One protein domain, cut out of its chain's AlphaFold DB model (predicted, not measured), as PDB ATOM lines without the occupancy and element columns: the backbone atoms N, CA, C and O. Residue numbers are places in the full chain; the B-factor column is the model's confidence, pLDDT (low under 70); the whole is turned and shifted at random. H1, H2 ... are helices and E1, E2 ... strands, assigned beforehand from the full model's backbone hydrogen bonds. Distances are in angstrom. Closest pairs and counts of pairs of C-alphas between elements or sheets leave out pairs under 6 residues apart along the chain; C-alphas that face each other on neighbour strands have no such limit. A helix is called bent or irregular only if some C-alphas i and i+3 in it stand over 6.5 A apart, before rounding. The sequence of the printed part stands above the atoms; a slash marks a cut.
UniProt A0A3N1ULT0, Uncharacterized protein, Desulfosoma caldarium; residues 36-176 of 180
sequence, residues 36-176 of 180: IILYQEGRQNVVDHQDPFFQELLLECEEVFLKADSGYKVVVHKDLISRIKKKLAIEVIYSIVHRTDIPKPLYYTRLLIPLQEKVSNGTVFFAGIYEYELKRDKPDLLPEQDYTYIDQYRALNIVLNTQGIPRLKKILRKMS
ATOM      1  N   ILE A  36       4.558 -11.361 106.790       96.12
ATOM      2  CA  ILE A  36       5.169 -12.628 107.193       96.12
ATOM      3  C   ILE A  36       5.033 -13.609 106.031       96.12
ATOM      4  O   ILE A  36       3.929 -13.912 105.585       96.12
ATOM      5  N   ILE A  37       6.163 -14.110 105.539       96.56
ATOM      6  CA  ILE A  37       6.238 -15.117 104.482       96.56
ATOM      7  C   ILE A  37       6.729 -16.422 105.097       96.56
ATOM      8  O   ILE A  37       7.834 -16.494 105.637       96.56
ATOM      9  N   LEU A  38       5.933 -17.476 104.965       95.25
ATOM     10  CA  LEU A  38       6.361 -18.839 105.225       95.25
ATOM     11  C   LEU A  38       6.922 -19.458 103.943       95.25
ATOM     12  O   LEU A  38       6.231 -19.591 102.931       95.25
ATOM     13  N   TYR A  39       8.172 -19.890 104.021       93.94
ATOM     14  CA  TYR A  39       8.816 -20.720 103.020       93.94
ATOM     15  C   TYR A  39       8.684 -22.185 103.408       93.94
ATOM     16  O   TYR A  39       9.030 -22.556 104.529       93.94
ATOM     17  N   GLN A  40       8.227 -23.016 102.476       90.50
ATOM     18  CA  GLN A  40       8.143 -24.462 102.658       90.50
ATOM     19  C   GLN A  40       8.356 -25.157 101.317       90.50
ATOM     20  O   GLN A  40       7.649 -24.877 100.352       90.50
ATOM     21  N   GLU A  41       9.368 -26.023 101.243       88.44
ATOM     22  CA  GLU A  41       9.704 -26.790 100.031       88.44
ATOM     23  C   GLU A  41       9.828 -25.921  98.760       88.44
ATOM     24  O   GLU A  41       9.438 -26.304  97.659       88.44
ATOM     25  N   GLY A  42      10.355 -24.701  98.915       85.50
ATOM     26  CA  GLY A  42      10.517 -23.733  97.827       85.50
ATOM     27  C   GLY A  42       9.254 -22.961  97.444       85.50
ATOM     28  O   GLY A  42       9.331 -22.097  96.570       85.50
ATOM     29  N   ARG A  43       8.118 -23.217  98.098       91.06
ATOM     30  CA  ARG A  43       6.898 -22.408  97.987       91.06
ATOM     31  C   ARG A  43       6.945 -21.237  98.960       91.06
ATOM     32  O   ARG A  43       7.578 -21.329 100.010       91.06
ATOM     33  N   GLN A  44       6.260 -20.157  98.597       94.38
ATOM     34  CA  GLN A  44       6.099 -18.956  99.411       94.38
ATOM     35  C   GLN A  44       4.619 -18.786  99.736       94.38
ATOM     36  O   GLN A  44       3.807 -18.681  98.819       94.38
ATOM     37  N   ASN A  45       4.280 -18.751 101.020       93.25
ATOM     38  CA  ASN A  45       2.930 -18.487 101.496       93.25
ATOM     39  C   ASN A  45       2.961 -17.233 102.364       93.25
ATOM     40  O   ASN A  45       3.682 -17.187 103.358       93.25
ATOM     41  N   VAL A  46       2.199 -16.212 101.987       94.38
ATOM     42  CA  VAL A  46       2.022 -15.022 102.824       94.38
ATOM     43  C   VAL A  46       1.012 -15.363 103.915       94.38
ATOM     44  O   VAL A  46      -0.057 -15.888 103.613       94.38
ATOM     45  N   VAL A  47       1.357 -15.099 105.173       93.62
ATOM     46  CA  VAL A  47       0.426 -15.246 106.295       93.62
ATOM     47  C   VAL A  47      -0.559 -14.080 106.258       93.62
ATOM     48  O   VAL A  47      -0.143 -12.925 106.171       93.62
ATOM     49  N   ASP A  48      -1.854 -14.384 106.318       91.50
ATOM     50  CA  ASP A  48      -2.905 -13.368 106.345       91.50
ATOM     51  C   ASP A  48      -2.809 -12.531 107.630       91.50
ATOM     52  O   ASP A  48      -2.705 -13.067 108.733       91.50
ATOM     53  N   HIS A  49      -2.880 -11.209 107.495       91.00
ATOM     54  CA  HIS A  49      -2.930 -10.274 108.619       91.00
ATOM     55  C   HIS A  49      -4.151 -10.482 109.523       91.00
ATOM     56  O   HIS A  49      -4.125 -10.089 110.689       91.00
ATOM     57  N   GLN A  50      -5.223 -11.075 108.989       92.38
ATOM     58  CA  GLN A  50      -6.432 -11.417 109.735       92.38
ATOM     59  C   GLN A  50      -6.314 -12.751 110.486       92.38
ATOM     60  O   GLN A  50      -7.211 -13.084 111.266       92.38
ATOM     61  N   ASP A  51      -5.234 -13.514 110.281       93.50
ATOM     62  CA  ASP A  51      -5.007 -14.758 111.010       93.50
ATOM     63  C   ASP A  51      -4.883 -14.473 112.524       93.50
ATOM     64  O   ASP A  51      -4.097 -13.602 112.925       93.50
ATOM     65  N   PRO A  52      -5.611 -15.201 113.396       95.62
ATOM     66  CA  PRO A  52      -5.573 -14.985 114.844       95.62
ATOM     67  C   PRO A  52      -4.174 -15.078 115.467       95.62
ATOM     68  O   PRO A  52      -3.943 -14.534 116.547       95.62
ATOM     69  N   PHE A  53      -3.246 -15.774 114.810       94.94
ATOM     70  CA  PHE A  53      -1.888 -16.001 115.285       94.94
ATOM     71  C   PHE A  53      -0.856 -15.061 114.653       94.94
ATOM     72  O   PHE A  53       0.306 -15.121 115.051       94.94
ATOM     73  N   PHE A  54      -1.245 -14.173 113.728       94.62
ATOM     74  CA  PHE A  54      -0.313 -13.283 113.023       94.62
ATOM     75  C   PHE A  54       0.575 -12.484 113.990       94.62
ATOM     76  O   PHE A  54       1.800 -12.486 113.872       94.62
ATOM     77  N   GLN A  55      -0.036 -11.845 114.993       95.44
ATOM     78  CA  GLN A  55       0.689 -11.034 115.978       95.44
ATOM     79  C   GLN A  55       1.543 -11.885 116.928       95.44
ATOM     80  O   GLN A  55       2.669 -11.506 117.239       95.44
ATOM     81  N   GLU A  56       1.044 -13.050 117.361       95.12
ATOM     82  CA  GLU A  56       1.819 -13.991 118.193       95.12
ATOM     83  C   GLU A  56       3.075 -14.456 117.433       95.12
ATOM     84  O   GLU A  56       4.169 -14.497 117.995       95.12
ATOM     85  N   LEU A  57       2.928 -14.744 116.136       94.75
ATOM     86  CA  LEU A  57       4.014 -15.171 115.262       94.75
ATOM     87  C   LEU A  57       5.050 -14.062 115.037       94.75
ATOM     88  O   LEU A  57       6.249 -14.330 115.130       94.75
ATOM     89  N   LEU A  58       4.600 -12.832 114.768       95.06
ATOM     90  CA  LEU A  58       5.470 -11.668 114.587       95.06
ATOM     91  C   LEU A  58       6.334 -11.421 115.829       95.06
ATOM     92  O   LEU A  58       7.560 -11.349 115.723       95.06
ATOM     93  N   LEU A  59       5.697 -11.347 117.001       93.25
ATOM     94  CA  LEU A  59       6.376 -11.081 118.269       93.25
ATOM     95  C   LEU A  59       7.415 -12.154 118.592       93.25
ATOM     96  O   LEU A  59       8.523 -11.834 119.014       93.25
ATOM     97  N   GLU A  60       7.094 -13.427 118.358       91.88
ATOM     98  CA  GLU A  60       8.046 -14.506 118.614       91.88
ATOM     99  C   GLU A  60       9.220 -14.475 117.613       91.88
ATOM    100  O   GLU A  60      10.357 -14.757 117.992       91.88
ATOM    101  N   CYS A  61       9.002 -14.071 116.353       91.75
ATOM    102  CA  CYS A  61      10.096 -13.873 115.394       91.75
ATOM    103  C   CYS A  61      11.066 -12.774 115.859       91.75
ATOM    104  O   CYS A  61      12.288 -12.947 115.801       91.75
ATOM    105  N   GLU A  62      10.526 -11.660 116.348       91.06
ATOM    106  CA  GLU A  62      11.309 -10.560 116.915       91.06
ATOM    107  C   GLU A  62      12.045 -10.987 118.185       91.06
ATOM    108  O   GLU A  62      13.231 -10.701 118.338       91.06
ATOM    109  N   GLU A  63      11.385 -11.741 119.066       88.25
ATOM    110  CA  GLU A  63      11.986 -12.272 120.290       88.25
ATOM    111  C   GLU A  63      13.183 -13.184 119.979       88.25
ATOM    112  O   GLU A  63      14.232 -13.064 120.619       88.25
ATOM    113  N   VAL A  64      13.067 -14.056 118.971       86.50
ATOM    114  CA  VAL A  64      14.172 -14.913 118.511       86.50
ATOM    115  C   VAL A  64      15.353 -14.074 118.019       86.50
ATOM    116  O   VAL A  64      16.498 -14.385 118.350       86.50
ATOM    117  N   PHE A  65      15.094 -13.006 117.262       87.44
ATOM    118  CA  PHE A  65      16.140 -12.108 116.776       87.44
ATOM    119  C   PHE A  65      16.831 -11.348 117.916       87.44
ATOM    120  O   PHE A  65      18.058 -11.346 117.997       87.44
ATOM    121  N   LEU A  66      16.061 -10.758 118.832       84.25
ATOM    122  CA  LEU A  66      16.584  -9.974 119.956       84.25
ATOM    123  C   LEU A  66      17.375 -10.817 120.964       84.25
ATOM    124  O   LEU A  66      18.238 -10.292 121.667       84.25
ATOM    125  N   LYS A  67      17.089 -12.120 121.045       80.50
ATOM    126  CA  LYS A  67      17.805 -13.076 121.903       80.50
ATOM    127  C   LYS A  67      18.970 -13.775 121.202       80.50
ATOM    128  O   LYS A  67      19.612 -14.629 121.818       80.50
ATOM    129  N   ALA A  68      19.238 -13.460 119.935       76.44
ATOM    130  CA  ALA A  68      20.372 -14.028 119.229       76.44
ATOM    131  C   ALA A  68      21.700 -13.472 119.775       76.44
ATOM    132  O   ALA A  68      21.816 -12.287 120.086       76.44
ATOM    133  N   ASP A  69      22.712 -14.331 119.901       68.56
ATOM    134  CA  ASP A  69      24.040 -13.936 120.367       68.56
ATOM    135  C   ASP A  69      24.903 -13.457 119.192       68.56
ATOM    136  O   ASP A  69      25.152 -14.158 118.212       68.56
ATOM    137  N   SER A  70      25.404 -12.228 119.292       58.38
ATOM    138  CA  SER A  70      26.255 -11.618 118.260       58.38
ATOM    139  C   SER A  70      27.695 -12.102 118.209       58.38
ATOM    140  O   SER A  70      28.494 -11.469 117.513       58.38
ATOM    141  N   GLY A  71      28.057 -13.164 118.933       53.72
ATOM    142  CA  GLY A  71      29.436 -13.656 118.991       53.72
ATOM    143  C   GLY A  71      30.119 -13.777 117.620       53.72
ATOM    144  O   GLY A  71      31.325 -13.559 117.526       53.72
ATOM    145  N   TYR A  72      29.358 -14.027 116.544       53.56
ATOM    146  CA  TYR A  72      29.874 -14.052 115.177       53.56
ATOM    147  C   TYR A  72      28.964 -13.321 114.188       53.56
ATOM    148  O   TYR A  72      27.802 -13.668 114.001       53.56
ATOM    149  N   LYS A  73      29.543 -12.328 113.507       61.69
ATOM    150  CA  LYS A  73      28.938 -11.610 112.387       61.69
ATOM    151  C   LYS A  73      29.476 -12.172 111.081       61.69
ATOM    152  O   LYS A  73      30.677 -12.089 110.828       61.69
ATOM    153  N   VAL A  74      28.590 -12.660 110.220       68.06
ATOM    154  CA  VAL A  74      28.962 -13.111 108.874       68.06
ATOM    155  C   VAL A  74      28.049 -12.421 107.865       68.06
ATOM    156  O   VAL A  74      26.827 -12.497 107.974       68.06
ATOM    157  N   VAL A  75      28.634 -11.694 106.908       73.38
ATOM    158  CA  VAL A  75      27.898 -11.232 105.720       73.38
ATOM    159  C   VAL A  75      27.555 -12.463 104.895       73.38
ATOM    160  O   VAL A  75      28.422 -13.301 104.648       73.38
ATOM    161  N   VAL A  76      26.293 -12.596 104.496       78.38
ATOM    162  CA  VAL A  76      25.793 -13.842 103.921       78.38
ATOM    163  C   VAL A  76      25.593 -13.708 102.422       78.38
ATOM    164  O   VAL A  76      24.880 -12.829 101.943       78.38
ATOM    165  N   HIS A  77      26.187 -14.631 101.666       79.88
ATOM    166  CA  HIS A  77      25.963 -14.716 100.228       79.88
ATOM    167  C   HIS A  77      24.497 -15.043  99.907       79.88
ATOM    168  O   HIS A  77      23.871 -15.887 100.554       79.88
ATOM    169  N   LYS A  78      23.977 -14.433  98.834       84.06
ATOM    170  CA  LYS A  78      22.601 -14.630  98.340       84.06
ATOM    171  C   LYS A  78      22.244 -16.106  98.108       84.06
ATOM    172  O   LYS A  78      21.096 -16.498  98.316       84.06
ATOM    173  N   ASP A  79      23.221 -16.940  97.758       84.94
ATOM    174  CA  ASP A  79      23.027 -18.381  97.560       84.94
ATOM    175  C   ASP A  79      22.669 -19.119  98.853       84.94
ATOM    176  O   ASP A  79      21.900 -20.081  98.830       84.94
ATOM    177  N   LEU A  80      23.198 -18.690 100.004       85.25
ATOM    178  CA  LEU A  80      22.806 -19.271 101.286       85.25
ATOM    179  C   LEU A  80      21.361 -18.895 101.626       85.25
ATOM    180  O   LEU A  80      20.579 -19.784 101.955       85.25
ATOM    181  N   ILE A  81      20.985 -17.625 101.454       87.75
ATOM    182  CA  ILE A  81      19.604 -17.156 101.652       87.75
ATOM    183  C   ILE A  81      18.636 -17.922 100.747       87.75
ATOM    184  O   ILE A  81      17.619 -18.434 101.211       87.75
ATOM    185  N   SER A  82      18.993 -18.098  99.476       89.50
ATOM    186  CA  SER A  82      18.190 -18.864  98.518       89.50
ATOM    187  C   SER A  82      18.054 -20.335  98.921       89.50
ATOM    188  O   SER A  82      16.982 -20.917  98.780       89.50
ATOM    189  N   ARG A  83      19.115 -20.957  99.454       88.88
ATOM    190  CA  ARG A  83      19.056 -22.335  99.977       88.88
ATOM    191  C   ARG A  83      18.195 -22.454 101.234       88.88
ATOM    192  O   ARG A  83      17.514 -23.464 101.381       88.88
ATOM    193  N   ILE A  84      18.212 -21.452 102.112       89.06
ATOM    194  CA  ILE A  84      17.354 -21.390 103.303       89.06
ATOM    195  C   ILE A  84      15.884 -21.283 102.889       89.06
ATOM    196  O   ILE A  84      15.070 -22.080 103.339       89.06
ATOM    197  N   LYS A  85      15.563 -20.366 101.968       91.12
ATOM    198  CA  LYS A  85      14.202 -20.144 101.446       91.12
ATOM    199  C   LYS A  85      13.631 -21.326 100.650       91.12
ATOM    200  O   LYS A  85      12.432 -21.397 100.422       91.12
ATOM    201  N   LYS A  86      14.466 -22.276 100.218       90.94
ATOM    202  CA  LYS A  86      14.016 -23.545  99.607       90.94
ATOM    203  C   LYS A  86      13.553 -24.586 100.631       90.94
ATOM    204  O   LYS A  86      13.044 -25.632 100.247       90.94
ATOM    205  N   LYS A  87      13.774 -24.325 101.915       89.19
ATOM    206  CA  LYS A  87      13.442 -25.201 103.038       89.19
ATOM    207  C   LYS A  87      12.373 -24.535 103.903       89.19
ATOM    208  O   LYS A  87      11.788 -23.539 103.489       89.19
ATOM    209  N   LEU A  88      12.121 -25.081 105.091       90.50
ATOM    210  CA  LEU A  88      11.208 -24.476 106.056       90.50
ATOM    211  C   LEU A  88      11.853 -23.255 106.735       90.50
ATOM    212  O   LEU A  88      12.821 -23.399 107.496       90.50
ATOM    213  N   ALA A  89      11.316 -22.065 106.475       92.31
ATOM    214  CA  ALA A  89      11.773 -20.810 107.070       92.31
ATOM    215  C   ALA A  89      10.641 -19.781 107.155       92.31
ATOM    216  O   ALA A  89       9.744 -19.779 106.320       92.31
ATOM    217  N   ILE A  90      10.714 -18.875 108.125       94.25
ATOM    218  CA  ILE A  90       9.856 -17.688 108.197       94.25
ATOM    219  C   ILE A  90      10.680 -16.472 107.801       94.25
ATOM    220  O   ILE A  90      11.819 -16.329 108.240       94.25
ATOM    221  N   GLU A  91      10.101 -15.578 107.015       95.12
ATOM    222  CA  GLU A  91      10.637 -14.249 106.777       95.12
ATOM    223  C   GLU A  91       9.641 -13.182 107.202       95.12
ATOM    224  O   GLU A  91       8.481 -13.222 106.808       95.12
ATOM    225  N   VAL A  92      10.113 -12.209 107.972       95.75
ATOM    226  CA  VAL A  92       9.376 -10.992 108.299       95.75
ATOM    227  C   VAL A  92       9.940  -9.866 107.446       95.75
ATOM    228  O   VAL A  92      11.157  -9.673 107.414       95.75
ATOM    229  N   ILE A  93       9.077  -9.129 106.754       93.56
ATOM    230  CA  ILE A  93       9.428  -7.969 105.933       93.56
ATOM    231  C   ILE A  93       8.712  -6.755 106.507       93.56
ATOM    232  O   ILE A  93       7.486  -6.701 106.517       93.56
ATOM    233  N   TYR A  94       9.471  -5.767 106.959       90.75
ATOM    234  CA  TYR A  94       8.920  -4.549 107.540       90.75
ATOM    235  C   TYR A  94       8.677  -3.489 106.463       90.75
ATOM    236  O   TYR A  94       9.451  -3.359 105.511       90.75
ATOM    237  N   SER A  95       7.608  -2.708 106.627       86.44
ATOM    238  CA  SER A  95       7.289  -1.575 105.746       86.44
ATOM    239  C   SER A  95       8.201  -0.365 105.986       86.44
ATOM    240  O   SER A  95       8.389   0.461 105.089       86.44
ATOM    241  N   ILE A  96       8.802  -0.281 107.178       85.69
ATOM    242  CA  ILE A  96       9.745   0.764 107.590       85.69
ATOM    243  C   ILE A  96      11.059   0.162 108.102       85.69
ATOM    244  O   ILE A  96      11.151  -1.038 108.356       85.69
ATOM    245  N   VAL A  97      12.090   0.994 108.261       87.88
ATOM    246  CA  VAL A  97      13.352   0.576 108.883       87.88
ATOM    247  C   VAL A  97      13.143   0.449 110.387       87.88
ATOM    248  O   VAL A  97      12.705   1.394 111.038       87.88
ATOM    249  N   HIS A  98      13.484  -0.708 110.941       89.62
ATOM    250  CA  HIS A  98      13.488  -0.949 112.378       89.62
ATOM    251  C   HIS A  98      14.896  -0.772 112.943       89.62
ATOM    252  O   HIS A  98      15.890  -0.972 112.243       89.62
ATOM    253  N   ARG A  99      14.981  -0.416 114.227       89.00
ATOM    254  CA  ARG A  99      16.235  -0.272 114.972       89.00
ATOM    255  C   ARG A  99      16.178  -1.119 116.239       89.00
ATOM    256  O   ARG A  99      15.177  -1.093 116.946       89.00
ATOM    257  N   THR A 100      17.264  -1.817 116.551       86.69
ATOM    258  CA  THR A 100      17.470  -2.458 117.858       86.69
ATOM    259  C   THR A 100      18.850  -2.118 118.398       86.69
ATOM    260  O   THR A 100      19.770  -1.864 117.624       86.69
ATOM    261  N   ASP A 101      18.989  -2.116 119.721       84.44
ATOM    262  CA  ASP A 101      20.251  -1.879 120.425       84.44
ATOM    263  C   ASP A 101      20.953  -3.175 120.848       84.44
ATOM    264  O   ASP A 101      22.103  -3.133 121.291       84.44
ATOM    265  N   ILE A 102      20.289  -4.329 120.709       72.44
ATOM    266  CA  ILE A 102      20.780  -5.595 121.250       72.44
ATOM    267  C   ILE A 102      21.343  -6.472 120.133       72.44
ATOM    268  O   ILE A 102      20.643  -6.746 119.158       72.44
ATOM    269  N   PRO A 103      22.581  -6.973 120.275       67.94
ATOM    270  CA  PRO A 103      23.598  -6.626 121.288       67.94
ATOM    271  C   PRO A 103      24.454  -5.405 120.908       67.94
ATOM    272  O   PRO A 103      25.279  -4.956 121.704       67.94
ATOM    273  N   LYS A 104      24.286  -4.872 119.692       81.00
ATOM    274  CA  LYS A 104      24.805  -3.566 119.265       81.00
ATOM    275  C   LYS A 104      23.743  -2.859 118.424       81.00
ATOM    276  O   LYS A 104      23.022  -3.556 117.708       81.00
ATOM    277  N   PRO A 105      23.726  -1.514 118.410       86.94
ATOM    278  CA  PRO A 105      22.827  -0.753 117.559       86.94
ATOM    279  C   PRO A 105      22.900  -1.160 116.087       86.94
ATOM    280  O   PRO A 105      23.970  -1.111 115.464       86.94
ATOM    281  N   LEU A 106      21.761  -1.560 115.529       88.06
ATOM    282  CA  LEU A 106      21.613  -1.919 114.124       88.06
ATOM    283  C   LEU A 106      20.241  -1.522 113.587       88.06
ATOM    284  O   LEU A 106      19.260  -1.445 114.327       88.06
ATOM    285  N   TYR A 107      20.201  -1.329 112.276       89.38
ATOM    286  CA  TYR A 107      19.011  -1.078 111.480       89.38
ATOM    287  C   TYR A 107      18.700  -2.293 110.615       89.38
ATOM    288  O   TYR A 107      19.624  -2.909 110.078       89.38
ATOM    289  N   TYR A 108      17.425  -2.636 110.460       89.75
ATOM    290  CA  TYR A 108      17.001  -3.789 109.671       89.75
ATOM    291  C   TYR A 108      15.622  -3.587 109.044       89.75
ATOM    292  O   TYR A 108      14.798  -2.816 109.530       89.75
ATOM    293  N   THR A 109      15.386  -4.290 107.942       91.00
ATOM    294  CA  THR A 109      14.127  -4.261 107.176       91.00
ATOM    295  C   THR A 109      13.540  -5.650 106.985       91.00
ATOM    296  O   THR A 109      12.371  -5.780 106.621       91.00
ATOM    297  N   ARG A 110      14.330  -6.703 107.233       93.50
ATOM    298  CA  ARG A 110      13.872  -8.090 107.160       93.50
ATOM    299  C   ARG A 110      14.511  -8.955 108.228       93.50
ATOM    300  O   ARG A 110      15.687  -8.769 108.540       93.50
ATOM    301  N   LEU A 111      13.766  -9.949 108.688       92.94
ATOM    302  CA  LEU A 111      14.256 -11.072 109.483       92.94
ATOM    303  C   LEU A 111      13.963 -12.361 108.728       92.94
ATOM    304  O   LEU A 111      12.888 -12.508 108.170       92.94
ATOM    305  N   LEU A 112      14.896 -13.302 108.716       92.75
ATOM    306  CA  LEU A 112      14.740 -14.621 108.125       92.75
ATOM    307  C   LEU A 112      15.195 -15.666 109.144       92.75
ATOM    308  O   LEU A 112      16.359 -15.708 109.547       92.75
ATOM    309  N   ILE A 113      14.261 -16.518 109.541       91.06
ATOM    310  CA  ILE A 113      14.402 -17.507 110.603       91.06
ATOM    311  C   ILE A 113      14.203 -18.895 109.987       91.06
ATOM    312  O   ILE A 113      13.071 -19.300 109.713       91.06
ATOM    313  N   PRO A 114      15.278 -19.657 109.743       89.81
ATOM    314  CA  PRO A 114      15.162 -21.047 109.335       89.81
ATOM    315  C   PRO A 114      14.630 -21.890 110.496       89.81
ATOM    316  O   PRO A 114      15.103 -21.773 111.626       89.81
ATOM    317  N   LEU A 115      13.687 -22.785 110.207       87.12
ATOM    318  CA  LEU A 115      13.047 -23.639 111.213       87.12
ATOM    319  C   LEU A 115      13.534 -25.096 111.172       87.12
ATOM    320  O   LEU A 115      13.310 -25.857 112.117       87.12
ATOM    321  N   GLN A 116      14.227 -25.490 110.101       79.19
ATOM    322  CA  GLN A 116      14.893 -26.789 110.002       79.19
ATOM    323  C   GLN A 116      16.287 -26.754 110.645       79.19
ATOM    324  O   GLN A 116      17.191 -26.047 110.197       79.19
ATOM    325  N   GLU A 117      16.480 -27.599 111.660       58.72
ATOM    326  CA  GLU A 117      17.650 -27.610 112.554       58.72
ATOM    327  C   GLU A 117      18.984 -27.833 111.825       58.72
ATOM    328  O   GLU A 117      19.992 -27.225 112.177       58.72
ATOM    329  N   LYS A 118      18.989 -28.618 110.738       58.66
ATOM    330  CA  LYS A 118      20.210 -28.953 109.979       58.66
ATOM    331  C   LYS A 118      20.805 -27.792 109.173       58.66
ATOM    332  O   LYS A 118      21.912 -27.929 108.664       58.66
ATOM    333  N   VAL A 119      20.073 -26.694 108.971       50.38
ATOM    334  CA  VAL A 119      20.509 -25.600 108.080       50.38
ATOM    335  C   VAL A 119      21.242 -24.504 108.838       50.38
ATOM    336  O   VAL A 119      22.048 -23.799 108.236       50.38
ATOM    337  N   SER A 120      20.966 -24.340 110.132       53.88
ATOM    338  CA  SER A 120      21.359 -23.107 110.808       53.88
ATOM    339  C   SER A 120      21.628 -23.197 112.304       53.88
ATOM    340  O   SER A 120      22.025 -22.172 112.839       53.88
ATOM    341  N   ASN A 121      21.473 -24.340 112.993       56.06
ATOM    342  CA  ASN A 121      21.838 -24.458 114.422       56.06
ATOM    343  C   ASN A 121      21.373 -23.249 115.267       56.06
ATOM    344  O   ASN A 121      22.141 -22.687 116.042       56.06
ATOM    345  N   GLY A 122      20.133 -22.803 115.038       64.69
ATOM    346  CA  GLY A 122      19.654 -21.523 115.538       64.69
ATOM    347  C   GLY A 122      20.487 -20.367 114.981       64.69
ATOM    348  O   GLY A 122      21.315 -19.840 115.686       64.69
ATOM    349  N   THR A 123      20.275 -19.935 113.740       78.75
ATOM    350  CA  THR A 123      20.818 -18.665 113.210       78.75
ATOM    351  C   THR A 123      19.637 -17.840 112.727       78.75
ATOM    352  O   THR A 123      18.804 -18.381 111.998       78.75
ATOM    353  N   VAL A 124      19.565 -16.561 113.098       85.69
ATOM    354  CA  VAL A 124      18.673 -15.592 112.449       85.69
ATOM    355  C   VAL A 124      19.476 -14.806 111.438       85.69
ATOM    356  O   VAL A 124      20.582 -14.337 111.702       85.69
ATOM    357  N   PHE A 125      18.892 -14.633 110.269       88.38
ATOM    358  CA  PHE A 125      19.411 -13.760 109.240       88.38
ATOM    359  C   PHE A 125      18.607 -12.469 109.279       88.38
ATOM    360  O   PHE A 125      17.397 -12.501 109.465       88.38
ATOM    361  N   PHE A 126      19.256 -11.333 109.085       89.81
ATOM    362  CA  PHE A 126      18.569 -10.054 108.981       89.81
ATOM    363  C   PHE A 126      19.109  -9.286 107.783       89.81
ATOM    364  O   PHE A 126      20.314  -9.307 107.529       89.81
ATOM    365  N   ALA A 127      18.227  -8.634 107.033       89.69
ATOM    366  CA  ALA A 127      18.637  -7.647 106.043       89.69
ATOM    367  C   ALA A 127      18.800  -6.322 106.784       89.69
ATOM    368  O   ALA A 127      17.817  -5.786 107.303       89.69
ATOM    369  N   GLY A 128      20.040  -5.867 106.937       88.69
ATOM    370  CA  GLY A 128      20.319  -4.683 107.737       88.69
ATOM    371  C   GLY A 128      21.777  -4.251 107.765       88.69
ATOM    372  O   GLY A 128      22.659  -4.813 107.108       88.69
ATOM    373  N   ILE A 129      22.050  -3.249 108.593       86.69
ATOM    374  CA  ILE A 129      23.380  -2.690 108.821       86.69
ATOM    375  C   ILE A 129      23.546  -2.274 110.279       86.69
ATOM    376  O   ILE A 129      22.602  -1.813 110.914       86.69
ATOM    377  N   TYR A 130      24.753  -2.401 110.823       87.31
ATOM    378  CA  TYR A 130      25.033  -1.840 112.141       87.31
ATOM    379  C   TYR A 130      25.214  -0.324 112.071       87.31
ATOM    380  O   TYR A 130      25.821   0.191 111.133       87.31
ATOM    381  N   GLU A 131      24.783   0.388 113.111       87.81
ATOM    382  CA  GLU A 131      24.884   1.851 113.176       87.81
ATOM    383  C   GLU A 131      26.333   2.336 113.010       87.81
ATOM    384  O   GLU A 131      26.590   3.320 112.321       87.81
ATOM    385  N   TYR A 132      27.308   1.610 113.573       86.94
ATOM    386  CA  TYR A 132      28.725   1.962 113.433       86.94
ATOM    387  C   TYR A 132      29.242   1.822 111.990       86.94
ATOM    388  O   TYR A 132      30.137   2.563 111.597       86.94
ATOM    389  N   GLU A 133      28.710   0.882 111.200       85.62
ATOM    390  CA  GLU A 133      29.100   0.715 109.793       85.62
ATOM    391  C   GLU A 133      28.497   1.815 108.938       85.62
ATOM    392  O   GLU A 133      29.194   2.395 108.114       85.62
ATOM    393  N   LEU A 134      27.225   2.143 109.187       86.69
ATOM    394  CA  LEU A 134      26.559   3.259 108.529       86.69
ATOM    395  C   LEU A 134      27.340   4.555 108.768       86.69
ATOM    396  O   LEU A 134      27.740   5.207 107.811       86.69
ATOM    397  N   LYS A 135      27.669   4.863 110.029       87.38
ATOM    398  CA  LYS A 135      28.442   6.063 110.384       87.38
ATOM    399  C   LYS A 135      29.852   6.081 109.792       87.38
ATOM    400  O   LYS A 135      30.347   7.151 109.457       87.38
ATOM    401  N   ARG A 136      30.510   4.924 109.674       88.19
ATOM    402  CA  ARG A 136      31.857   4.819 109.092       88.19
ATOM    403  C   ARG A 136      31.842   5.043 107.579       88.19
ATOM    404  O   ARG A 136      32.704   5.748 107.067       88.19
ATOM    405  N   ASP A 137      30.898   4.420 106.880       85.31
ATOM    406  CA  ASP A 137      30.900   4.355 105.416       85.31
ATOM    407  C   ASP A 137      30.110   5.519 104.783       85.31
ATOM    408  O   ASP A 137      30.412   5.942 103.665       85.31
ATOM    409  N   LYS A 138      29.094   6.033 105.493       84.12
ATOM    410  CA  LYS A 138      28.145   7.072 105.059       84.12
ATOM    411  C   LYS A 138      27.634   7.903 106.265       84.12
ATOM    412  O   LYS A 138      26.479   7.754 106.654       84.12
ATOM    413  N   PRO A 139      28.458   8.781 106.866       82.31
ATOM    414  CA  PRO A 139      28.122   9.484 108.114       82.31
ATOM    415  C   PRO A 139      26.864  10.361 108.047       82.31
ATOM    416  O   PRO A 139      26.177  10.498 109.056       82.31
ATOM    417  N   ASP A 140      26.550  10.912 106.874       85.75
ATOM    418  CA  ASP A 140      25.399  11.803 106.673       85.75
ATOM    419  C   ASP A 140      24.126  11.064 106.226       85.75
ATOM    420  O   ASP A 140      23.071  11.676 106.075       85.75
ATOM    421  N   LEU A 141      24.214   9.752 105.971       81.25
ATOM    422  CA  LEU A 141      23.098   8.967 105.458       81.25
ATOM    423  C   LEU A 141      22.172   8.553 106.599       81.25
ATOM    424  O   LEU A 141      22.573   7.819 107.506       81.25
ATOM    425  N   LEU A 142      20.905   8.956 106.507       80.06
ATOM    426  CA  LEU A 142      19.872   8.414 107.380       80.06
ATOM    427  C   LEU A 142      19.467   7.008 106.893       80.06
ATOM    428  O   LEU A 142      19.328   6.802 105.683       80.06
ATOM    429  N   PRO A 143      19.243   6.036 107.796       73.31
ATOM    430  CA  PRO A 143      18.861   4.665 107.438       73.31
ATOM    431  C   PRO A 143      17.653   4.581 106.493       73.31
ATOM    432  O   PRO A 143      17.570   3.690 105.653       73.31
ATOM    433  N   GLU A 144      16.717   5.520 106.598       75.06
ATOM    434  CA  GLU A 144      15.481   5.552 105.821       75.06
ATOM    435  C   GLU A 144      15.691   6.037 104.374       75.06
ATOM    436  O   GLU A 144      14.833   5.807 103.514       75.06
ATOM    437  N   GLN A 145      16.819   6.701 104.093       72.50
ATOM    438  CA  GLN A 145      17.094   7.356 102.810       72.50
ATOM    439  C   GLN A 145      17.628   6.392 101.738       72.50
ATOM    440  O   GLN A 145      17.320   6.584 100.560       72.50
ATOM    441  N   ASP A 146      18.342   5.325 102.118       70.06
ATOM    442  CA  ASP A 146      18.890   4.331 101.181       70.06
ATOM    443  C   ASP A 146      18.610   2.891 101.639       70.06
ATOM    444  O   ASP A 146      19.394   2.241 102.335       70.06
ATOM    445  N   TYR A 147      17.460   2.381 101.195       63.19
ATOM    446  CA  TYR A 147      17.014   1.020 101.492       63.19
ATOM    447  C   TYR A 147      17.908  -0.054 100.864       63.19
ATOM    448  O   TYR A 147      18.051  -1.132 101.431       63.19
ATOM    449  N   THR A 148      18.515   0.218  99.709       66.75
ATOM    450  CA  THR A 148      19.331  -0.766  98.985       66.75
ATOM    451  C   THR A 148      20.633  -1.038  99.726       66.75
ATOM    452  O   THR A 148      21.109  -2.174  99.756       66.75
ATOM    453  N   TYR A 149      21.191  -0.007 100.364       68.31
ATOM    454  CA  TYR A 149      22.380  -0.138 101.194       68.31
ATOM    455  C   TYR A 149      22.142  -1.015 102.433       68.31
ATOM    456  O   TYR A 149      23.004  -1.813 102.808       68.31
ATOM    457  N   ILE A 150      20.954  -0.918 103.036       71.00
ATOM    458  CA  ILE A 150      20.595  -1.671 104.245       71.00
ATOM    459  C   ILE A 150      19.967  -3.045 103.960       71.00
ATOM    460  O   ILE A 150      19.940  -3.872 104.859       71.00
ATOM    461  N   ASP A 151      19.520  -3.353 102.737       71.62
ATOM    462  CA  ASP A 151      18.828  -4.619 102.406       71.62
ATOM    463  C   ASP A 151      19.771  -5.830 102.191       71.62
ATOM    464  O   ASP A 151      19.401  -6.858 101.621       71.62
ATOM    465  N   GLN A 152      21.027  -5.738 102.633       79.56
ATOM    466  CA  GLN A 152      21.979  -6.847 102.543       79.56
ATOM    467  C   GLN A 152      21.823  -7.808 103.729       79.56
ATOM    468  O   GLN A 152      21.921  -7.396 104.885       79.56
ATOM    469  N   TYR A 153      21.639  -9.108 103.451       78.81
ATOM    470  CA  TYR A 153      21.532 -10.116 104.509       78.81
ATOM    471  C   TYR A 153      22.851 -10.341 105.252       78.81
ATOM    472  O   TYR A 153      23.912 -10.605 104.679       78.81
ATOM    473  N   ARG A 154      22.732 -10.333 106.573       81.50
ATOM    474  CA  ARG A 154      23.756 -10.664 107.559       81.50
ATOM    475  C   ARG A 154      23.215 -11.771 108.462       81.50
ATOM    476  O   ARG A 154      22.005 -11.935 108.579       81.50
ATOM    477  N   ALA A 155      24.100 -12.542 109.080       74.19
ATOM    478  CA  ALA A 155      23.731 -13.583 110.038       74.19
ATOM    479  C   ALA A 155      24.099 -13.184 111.467       74.19
ATOM    480  O   ALA A 155      25.193 -12.660 111.697       74.19
ATOM    481  N   LEU A 156      23.201 -13.502 112.401       71.31
ATOM    482  CA  LEU A 156      23.461 -13.624 113.833       71.31
ATOM    483  C   LEU A 156      23.198 -15.066 114.248       71.31
ATOM    484  O   LEU A 156      22.136 -15.618 113.954       71.31
ATOM    485  N   ASN A 157      24.134 -15.669 114.971       63.03
ATOM    486  CA  ASN A 157      23.871 -16.961 115.586       63.03
ATOM    487  C   ASN A 157      22.899 -16.758 116.756       63.03
ATOM    488  O   ASN A 157      23.095 -15.922 117.625       63.03
ATOM    489  N   ILE A 158      21.827 -17.524 116.803       57.75
ATOM    490  CA  ILE A 158      20.989 -17.665 117.986       57.75
ATOM    491  C   ILE A 158      21.772 -18.468 119.027       57.75
ATOM    492  O   ILE A 158      22.447 -19.447 118.702       57.75
ATOM    493  N   VAL A 159      21.657 -18.100 120.304       54.34
ATOM    494  CA  VAL A 159      22.085 -18.999 121.382       54.34
ATOM    495  C   VAL A 159      21.291 -20.301 121.242       54.34
ATOM    496  O   VAL A 159      20.061 -20.290 121.314       54.34
ATOM    497  N   LEU A 160      21.988 -21.429 121.094       50.25
ATOM    498  CA  LEU A 160      21.428 -22.782 120.924       50.25
ATOM    499  C   LEU A 160      20.392 -23.200 121.996       50.25
ATOM    500  O   LEU A 160      19.728 -24.218 121.839       50.25
ATOM    501  N   ASN A 161      20.231 -22.419 123.071       48.81
ATOM    502  CA  ASN A 161      19.322 -22.664 124.191       48.81
ATOM    503  C   ASN A 161      18.097 -21.720 124.240       48.81
ATOM    504  O   ASN A 161      17.476 -21.552 125.290       48.81
ATOM    505  N   THR A 162      17.737 -21.052 123.139       58.66
ATOM    506  CA  THR A 162      16.505 -20.244 123.112       58.66
ATOM    507  C   THR A 162      15.277 -21.125 122.859       58.66
ATOM    508  O   THR A 162      15.221 -21.918 121.923       58.66
ATOM    509  N   GLN A 163      14.240 -20.953 123.680       72.12
ATOM    510  CA  GLN A 163      12.936 -21.610 123.496       72.12
ATOM    511  C   GLN A 163      12.155 -21.070 122.280       72.12
ATOM    512  O   GLN A 163      11.055 -21.548 122.010       72.12
ATOM    513  N   GLY A 164      12.700 -20.100 121.538       80.12
ATOM    514  CA  GLY A 164      11.948 -19.370 120.521       80.12
ATOM    515  C   GLY A 164      11.663 -20.163 119.245       80.12
ATOM    516  O   GLY A 164      10.526 -20.184 118.787       80.12
ATOM    517  N   ILE A 165      12.621 -20.940 118.720       84.88
ATOM    518  CA  ILE A 165      12.341 -21.838 117.579       84.88
ATOM    519  C   ILE A 165      11.261 -22.885 117.935       84.88
ATOM    520  O   ILE A 165      10.312 -23.043 117.162       84.88
ATOM    521  N   PRO A 166      11.321 -23.579 119.096       86.38
ATOM    522  CA  PRO A 166      10.218 -24.425 119.555       86.38
ATOM    523  C   PRO A 166       8.862 -23.709 119.655       86.38
ATOM    524  O   PRO A 166       7.843 -24.290 119.273       86.38
ATOM    525  N   ARG A 167       8.824 -22.461 120.143       88.81
ATOM    526  CA  ARG A 167       7.587 -21.669 120.234       88.81
ATOM    527  C   ARG A 167       7.040 -21.285 118.864       88.81
ATOM    528  O   ARG A 167       5.856 -21.510 118.635       88.81
ATOM    529  N   LEU A 168       7.886 -20.849 117.930       90.06
ATOM    530  CA  LEU A 168       7.492 -20.612 116.536       90.06
ATOM    531  C   LEU A 168       6.867 -21.864 115.916       90.06
ATOM    532  O   LEU A 168       5.757 -21.810 115.395       90.06
ATOM    533  N   LYS A 169       7.521 -23.026 116.054       89.81
ATOM    534  CA  LYS A 169       6.968 -24.308 115.581       89.81
ATOM    535  C   LYS A 169       5.615 -24.624 116.235       89.81
ATOM    536  O   LYS A 169       4.720 -25.152 115.580       89.81
ATOM    537  N   LYS A 170       5.437 -24.306 117.521       91.94
ATOM    538  CA  LYS A 170       4.155 -24.481 118.218       91.94
ATOM    539  C   LYS A 170       3.068 -23.575 117.636       91.94
ATOM    540  O   LYS A 170       1.958 -24.061 117.448       91.94
ATOM    541  N   ILE A 171       3.371 -22.309 117.353       93.56
ATOM    542  CA  ILE A 171       2.429 -21.356 116.745       93.56
ATOM    543  C   ILE A 171       2.009 -21.847 115.357       93.56
ATOM    544  O   ILE A 171       0.819 -22.006 115.111       93.56
ATOM    545  N   LEU A 172       2.966 -22.219 114.502       92.50
ATOM    546  CA  LEU A 172       2.669 -22.741 113.163       92.50
ATOM    547  C   LEU A 172       1.772 -23.990 113.202       92.50
ATOM    548  O   LEU A 172       0.832 -24.109 112.422       92.50
ATOM    549  N   ARG A 173       1.983 -24.897 114.163       93.31
ATOM    550  CA  ARG A 173       1.086 -26.052 114.356       93.31
ATOM    551  C   ARG A 173      -0.338 -25.643 114.747       93.31
ATOM    552  O   ARG A 173      -1.280 -26.291 114.303       93.31
ATOM    553  N   LYS A 174      -0.516 -24.584 115.552       93.88
ATOM    554  CA  LYS A 174      -1.856 -24.040 115.862       93.88
ATOM    555  C   LYS A 174      -2.545 -23.488 114.608       93.88
ATOM    556  O   LYS A 174      -3.763 -23.577 114.518       93.88
ATOM    557  N   MET A 175      -1.768 -22.988 113.648       92.12
ATOM    558  CA  MET A 175      -2.229 -22.533 112.330       92.12
ATOM    559  C   MET A 175      -2.435 -23.686 111.326       92.12
ATOM    560  O   MET A 175      -2.640 -23.439 110.143       92.12
ATOM    561  N   SER A 176      -2.346 -24.947 111.770       90.88
ATOM    562  CA  SER A 176      -2.455 -26.141 110.913       90.88
ATOM    563  C   SER A 176      -1.386 -26.236 109.815       90.88
ATOM    564  O   SER A 176      -1.621 -26.816 108.760       90.88
TER     565      SER A 176
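This is residues 36 to 176 of the 180 residues of an uncharacterized protein of Desulfosoma caldarium (UniProt A0A3N1ULT0). One strongly twisted sheet of seven strands, four of them sharply bent, has H1 packed on one face, while on the opposite face the sheet curls round H2 and the short H5 lies over it. H6 runs side by side with H1, and H4 with the loop after it makes the far end of the long axis. The 141 printed residues hold, in order, E1 E2 H1 E3 H2 E4 E5 H3 E6 H4 H5 E7 H6; the class is mixed, helices and strands, and the sheet, E2 - E1 - E4 - E5 - E6 - E7 - E3, is antiparallel throughout. The whole is compact, with a radius of gyration of the C-alphas of 14.8 A, and only just elongated, spanning 47 by 31 by 27 A.

E1, residues 36 to 40, forms a hairpin with edge strand E2, residues 43 to 46, where N 38 and O 45 are 2.8 A apart, within hydrogen-bond range. H1, residues 54 to 66, is on the sheet, and E3, residues 68 to 75, is the other edge strand, which bends by 91 degrees at residue 71. H2, residues 78 to 85, is on the opposite face from H1; its closest C-alphas to E1 are those of Lys 85 and Tyr 39, 5.6 A apart. E4, residues 89 to 100, bends by 108 degrees at residue 96, is antiparallel to E1 with N 37 and O 91 at 2.8 A, and forms a hairpin with E5, residues 106 to 114, with N 92 and O 111 at 2.8 A. H3, residues 117 to 120, only grazes the sheet. E6, residues 123 to 130, is antiparallel to E5, with N 112 and O 125 at 2.7 A; its closest C-alpha to H1 is that of Val 124, 6.1 A from Phe 65. H4, residues 131 to 137, only grazes the sheet; H5, residues 147 to 150, is on the same face as H2 at a height over the sheet of 8.5 A. E7, residues 153 to 158, is antiparallel to E6, N 154 and O 126 at 2.8 A, and to E3, N 69 and O 157 at 2.8 A. H6, residues 164 to 174, only grazes the sheet and touches H1, opposite ways at a shallow tilt of 12 degrees; the closest C-alphas, of Val 64 and Gly 164, are 5.4 A apart. In H1, H2, H4 and H6 every O i to N i+4 pair is within hydrogen-bond range; H3 and H5 are too short for one.

E1 begins at C-alpha 36, (5.169, -12.628, 107.193), and H6 ends at C-alpha 174, (-1.856, -24.040, 115.862). From first to last C-alpha E4 measures 22.0 A, E5 20.7 A, H1 18.6 A and E6 17.4 A.

The C-alphas farthest apart, of Asp 140 and Ser 176, are 47.3 A apart. The printed part has no cut and no long link. Mean pLDDT of the printed part is 83.0; residues 69 to 74, 103, 117 to 122, 147 to 149 and 157 to 162 are under 70.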